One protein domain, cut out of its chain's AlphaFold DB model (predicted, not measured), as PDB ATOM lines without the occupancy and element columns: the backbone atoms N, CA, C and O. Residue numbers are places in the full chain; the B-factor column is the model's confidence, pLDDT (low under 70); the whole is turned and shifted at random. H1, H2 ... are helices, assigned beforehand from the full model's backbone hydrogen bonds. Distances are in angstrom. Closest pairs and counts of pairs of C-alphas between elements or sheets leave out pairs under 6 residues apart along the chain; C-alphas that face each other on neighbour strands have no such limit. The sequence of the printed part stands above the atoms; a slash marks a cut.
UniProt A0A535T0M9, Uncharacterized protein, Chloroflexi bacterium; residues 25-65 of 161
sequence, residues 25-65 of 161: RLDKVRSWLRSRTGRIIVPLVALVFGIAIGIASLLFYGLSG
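Overview. This is residues 25 to 65 of the 161 residues of an uncharacterized protein of Chloroflexi bacterium (UniProt A0A535T0M9). A short helix, H1, and a long helix, H2, meet near their ends at a tight turn and make an L, with H2 as the long arm. Residues 43 to 65 stick out free, and H2 makes most of the length. The printed part has 41 residues with two named helices, H1 then H2, and no named strand; the class is all helix. It is extended, with a radius of gyration of the C-alphas of 15.8 A and spans of 48 by 19 by 6 A.

Along the chain. H1, residues 25 to 33, begins at C-alpha 25 at (179.553, 113.240, 143.943). H2, residues 38 to 63, runs 37.2 A from C-alpha 38 at (186.795, 127.642, 142.628) to C-alpha 63 at (178.407, 143.329, 175.258).

Arrangement. H1 and H2 only just touch, with 3 pairs of C-alphas within 8 A, and touch only at the corner by their link. H2 touches H1 with residues 38 to 42 alone; the closest C-alphas, of Trp 32 and Gly 38, are 5.9 A apart. Their lines are about perpendicular, at 89 degrees. O i to N i+4 pairs are within hydrogen-bond range in 4 of 5 cases in H1 and 21 of 22 in H2.

Size, cuts and confidence. The C-alphas farthest apart, of Asp 27 and Gly 65, are 48.3 A apart. The printed part has no cut, and the link from H1 to H2 is tight. Mean pLDDT of the printed part is 75.0; residues 25 to 38 and 62 to 65 are under 70.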
ATOM      1  N   ARG A  25     179.924 111.963 143.332       58.72
ATOM      2  CA  ARG A  25     179.553 113.240 143.943       58.72
ATOM      3  C   ARG A  25     180.742 114.007 144.516       58.72
ATOM      4  O   ARG A  25     180.725 115.229 144.459       58.72
ATOM      5  N   LEU A  26     181.771 113.327 145.020       62.34
ATOM      6  CA  LEU A  26     182.935 114.009 145.601       62.34
ATOM      7  C   LEU A  26     183.936 114.453 144.530       62.34
ATOM      8  O   LEU A  26     184.491 115.545 144.635       62.34
ATOM      9  N   ASP A  27     184.098 113.674 143.461       60.75
ATOM     10  CA  ASP A  27     185.052 113.981 142.387       60.75
ATOM     11  C   ASP A  27     184.670 115.248 141.611       60.75
ATOM     12  O   ASP A  27     185.533 116.045 141.237       60.75
ATOM     13  N   LYS A  28     183.364 115.496 141.449       62.91
ATOM     14  CA  LYS A  28     182.839 116.699 140.788       62.91
ATOM     15  C   LYS A  28     183.060 117.966 141.621       62.91
ATOM     16  O   LYS A  28     183.414 119.005 141.074       62.91
ATOM     17  N   VAL A  29     182.925 117.868 142.946       65.00
ATOM     18  CA  VAL A  29     183.232 118.969 143.878       65.00
ATOM     19  C   VAL A  29     184.737 119.247 143.891       65.00
ATOM     20  O   VAL A  29     185.157 120.402 143.849       65.00
ATOM     21  N   ARG A  30     185.562 118.193 143.865       64.69
ATOM     22  CA  ARG A  30     187.026 118.298 143.865       64.69
ATOM     23  C   ARG A  30     187.576 118.898 142.568       64.69
ATOM     24  O   ARG A  30     188.507 119.701 142.624       64.69
ATOM     25  N   SER A  31     186.998 118.559 141.411       63.16
ATOM     26  CA  SER A  31     187.391 119.163 140.129       63.16
ATOM     27  C   SER A  31     186.925 120.619 140.016       63.16
ATOM     28  O   SER A  31     187.674 121.462 139.518       63.16
ATOM     29  N   TRP A  32     185.750 120.947 140.567       61.25
ATOM     30  CA  TRP A  32     185.228 122.312 140.598       61.25
ATOM     31  C   TRP A  32     186.037 123.231 141.525       61.25
ATOM     32  O   TRP A  32     186.385 124.341 141.112       61.25
ATOM     33  N   LEU A  33     186.454 122.750 142.706       60.72
ATOM     34  CA  LEU A  33     187.387 123.464 143.596       60.72
ATOM     35  C   LEU A  33     188.733 123.769 142.915       60.72
ATOM     36  O   LEU A  33     189.357 124.788 143.205       60.72
ATOM     37  N   ARG A  34     189.187 122.891 142.008       63.22
ATOM     38  CA  ARG A  34     190.455 123.037 141.272       63.22
ATOM     39  C   ARG A  34     190.327 123.902 140.010       63.22
ATOM     40  O   ARG A  34     191.344 124.233 139.400       63.22
ATOM     41  N   SER A  35     189.108 124.280 139.618       65.94
ATOM     42  CA  SER A  35     188.858 125.193 138.497       65.94
ATOM     43  C   SER A  35     189.278 126.633 138.834       65.94
ATOM     44  O   SER A  35     189.374 127.011 140.005       65.94
ATOM     45  N   ARG A  36     189.510 127.468 137.806       64.88
ATOM     46  CA  ARG A  36     189.843 128.901 137.977       64.88
ATOM     47  C   ARG A  36     188.811 129.644 138.833       64.88
ATOM     48  O   ARG A  36     189.178 130.538 139.583       64.88
ATOM     49  N   THR A  37     187.550 129.234 138.748       68.38
ATOM     50  CA  THR A  37     186.428 129.830 139.473       68.38
ATOM     51  C   THR A  37     186.425 129.418 140.948       68.38
ATOM     52  O   THR A  37     186.287 130.270 141.823       68.38
ATOM     53  N   GLY A  38     186.681 128.139 141.250       65.62
ATOM     54  CA  GLY A  38     186.795 127.642 142.628       65.62
ATOM     55  C   GLY A  38     187.955 128.277 143.402       65.62
ATOM     56  O   GLY A  38     187.800 128.621 144.570       65.62
ATOM     57  N   ARG A  39     189.088 128.542 142.733       73.81
ATOM     58  CA  ARG A  39     190.250 129.221 143.339       73.81
ATOM     59  C   ARG A  39     189.988 130.647 143.815       73.81
ATOM     60  O   ARG A  39     190.720 131.104 144.681       73.81
ATOM     61  N   ILE A  40     188.998 131.340 143.254       78.56
ATOM     62  CA  ILE A  40     188.655 132.720 143.635       78.56
ATOM     63  C   ILE A  40     187.495 132.720 144.632       78.56
ATOM     64  O   ILE A  40     187.524 133.454 145.615       78.56
ATOM     65  N   ILE A  41     186.497 131.855 144.427       81.81
ATOM     66  CA  ILE A  41     185.316 131.793 145.295       81.81
ATOM     67  C   ILE A  41     185.671 131.266 146.689       81.81
ATOM     68  O   ILE A  41     185.190 131.809 147.677       81.81
ATOM     69  N   VAL A  42     186.527 130.245 146.795       82.81
ATOM     70  CA  VAL A  42     186.907 129.665 148.095       82.81
ATOM     71  C   VAL A  42     187.549 130.697 149.039       82.81
ATOM     72  O   VAL A  42     187.047 130.835 150.155       82.81
ATOM     73  N   PRO A  43     188.594 131.456 148.646       83.12
ATOM     74  CA  PRO A  43     189.158 132.477 149.526       83.12
ATOM     75  C   PRO A  43     188.194 133.644 149.763       83.12
ATOM     76  O   PRO A  43     188.186 134.180 150.864       83.12
ATOM     77  N   LEU A  44     187.348 134.008 148.790       87.12
ATOM     78  CA  LEU A  44     186.345 135.063 148.968       87.12
ATOM     79  C   LEU A  44     185.325 134.690 150.053       87.12
ATOM     80  O   LEU A  44     185.046 135.483 150.946       87.12
ATOM     81  N   VAL A  45     184.794 133.467 150.006       87.62
ATOM     82  CA  VAL A  45     183.841 132.972 151.007       87.62
ATOM     83  C   VAL A  45     184.515 132.845 152.372       87.62
ATOM     84  O   VAL A  45     183.939 133.267 153.371       87.62
ATOM     85  N   ALA A  46     185.746 132.328 152.421       87.94
ATOM     86  CA  ALA A  46     186.515 132.245 153.661       87.94
ATOM     87  C   ALA A  46     186.774 133.631 154.277       87.94
ATOM     88  O   ALA A  46     186.646 133.792 155.489       87.94
ATOM     89  N   LEU A  47     187.076 134.639 153.451       89.94
ATOM     90  CA  LEU A  47     187.276 136.020 153.885       89.94
ATOM     91  C   LEU A  47     186.000 136.606 154.497       89.94
ATOM     92  O   LEU A  47     186.047 137.170 155.586       89.94
ATOM     93  N   VAL A  48     184.854 136.436 153.832       92.56
ATOM     94  CA  VAL A  48     183.564 136.933 154.333       92.56
ATOM     95  C   VAL A  48     183.194 136.265 155.658       92.56
ATOM     96  O   VAL A  48     182.790 136.951 156.594       92.56
ATOM     97  N   PHE A  49     183.388 134.948 155.774       93.81
ATOM     98  CA  PHE A  49     183.159 134.230 157.030       93.81
ATOM     99  C   PHE A  49     184.097 134.696 158.143       93.81
ATOM    100  O   PHE A  49     183.645 134.913 159.263       93.81
ATOM    101  N   GLY A  50     185.382 134.893 157.840       91.44
ATOM    102  CA  GLY A  50     186.353 135.407 158.804       91.44
ATOM    103  C   GLY A  50     185.966 136.790 159.330       91.44
ATOM    104  O   GLY A  50     185.980 137.011 160.538       91.44
ATOM    105  N   ILE A  51     185.541 137.695 158.441       91.88
ATOM    106  CA  ILE A  51     185.065 139.033 158.818       91.88
ATOM    107  C   ILE A  51     183.806 138.935 159.685       91.88
ATOM    108  O   ILE A  51     183.737 139.574 160.732       91.88
ATOM    109  N   ALA A  52     182.831 138.110 159.296       91.12
ATOM    110  CA  ALA A  52     181.594 137.939 160.055       91.12
ATOM    111  C   ALA A  52     181.853 137.394 161.469       91.12
ATOM    112  O   ALA A  52     181.312 137.923 162.439       91.12
ATOM    113  N   ILE A  53     182.720 136.385 161.599       92.56
ATOM    114  CA  ILE A  53     183.107 135.812 162.895       92.56
ATOM    115  C   ILE A  53     183.882 136.838 163.729       92.56
ATOM    116  O   ILE A  53     183.631 136.956 164.927       92.56
ATOM    117  N   GLY A  54     184.784 137.608 163.117       88.62
ATOM    118  CA  GLY A  54     185.535 138.663 163.801       88.62
ATOM    119  C   GLY A  54     184.625 139.755 164.366       88.62
ATOM    120  O   GLY A  54     184.732 140.090 165.545       88.62
ATOM    121  N   ILE A  55     183.676 140.249 163.563       88.50
ATOM    122  CA  ILE A  55     182.682 141.241 164.004       88.50
ATOM    123  C   ILE A  55     181.806 140.659 165.115       88.50
ATOM    124  O   ILE A  55     181.617 141.306 166.141       88.50
ATOM    125  N   ALA A  56     181.306 139.431 164.949       85.50
ATOM    126  CA  ALA A  56     180.479 138.777 165.960       85.50
ATOM    127  C   ALA A  56     181.229 138.600 167.289       85.50
ATOM    128  O   ALA A  56     180.662 138.864 168.344       85.50
ATOM    129  N   SER A  57     182.507 138.218 167.240       79.75
ATOM    130  CA  SER A  57     183.354 138.061 168.429       79.75
ATOM    131  C   SER A  57     183.591 139.396 169.132       79.75
ATOM    132  O   SER A  57     183.517 139.466 170.354       79.75
ATOM    133  N   LEU A  58     183.824 140.469 168.368       78.12
ATOM    134  CA  LEU A  58     184.022 141.808 168.920       78.12
ATOM    135  C   LEU A  58     182.741 142.358 169.562       78.12
ATOM    136  O   LEU A  58     182.808 142.973 170.622       78.12
ATOM    137  N   LEU A  59     181.582 142.100 168.950       78.62
ATOM    138  CA  LEU A  59     180.280 142.466 169.509       78.62
ATOM    139  C   LEU A  59     179.962 141.670 170.776       78.62
ATOM    140  O   LEU A  59     179.538 142.262 171.762       78.62
ATOM    141  N   PHE A  60     180.202 140.357 170.778       76.31
ATOM    142  CA  PHE A  60     180.013 139.533 171.973       76.31
ATOM    143  C   PHE A  60     180.930 139.975 173.112       76.31
ATOM    144  O   PHE A  60     180.466 140.145 174.231       76.31
ATOM    145  N   TYR A  61     182.204 140.236 172.822       70.12
ATOM    146  CA  TYR A  61     183.140 140.749 173.816       70.12
ATOM    147  C   TYR A  61     182.718 142.128 174.344       70.12
ATOM    148  O   TYR A  61     182.797 142.384 175.540       70.12
ATOM    149  N   GLY A  62     182.263 143.023 173.461       62.28
ATOM    150  CA  GLY A  62     181.833 144.371 173.836       62.28
ATOM    151  C   GLY A  62     180.560 144.399 174.681       62.28
ATOM    152  O   GLY A  62     180.413 145.286 175.509       62.28
ATOM    153  N   LEU A  63     179.662 143.427 174.504       60.62
ATOM    154  CA  LEU A  63     178.407 143.329 175.258       60.62
ATOM    155  C   LEU A  63     178.540 142.555 176.577       60.62
ATOM    156  O   LEU A  63     177.645 142.629 177.411       60.62
ATOM    157  N   SER A  64     179.634 141.820 176.786       61.66
ATOM    158  CA  SER A  64     179.898 141.100 178.039       61.66
ATOM    159  C   SER A  64     180.498 141.975 179.151       61.66
ATOM    160  O   SER A  64     180.810 141.438 180.206       61.66
ATOM    161  N   GLY A  65     180.683 143.282 178.929       50.03
ATOM    162  CA  GLY A  65     181.387 144.181 179.856       50.03
ATOM    163  C   GLY A  65     180.519 145.036 180.785       50.03
ATOM    164  O   GLY A  65     181.075 145.764 181.603       50.03
TER     165      GLY A  65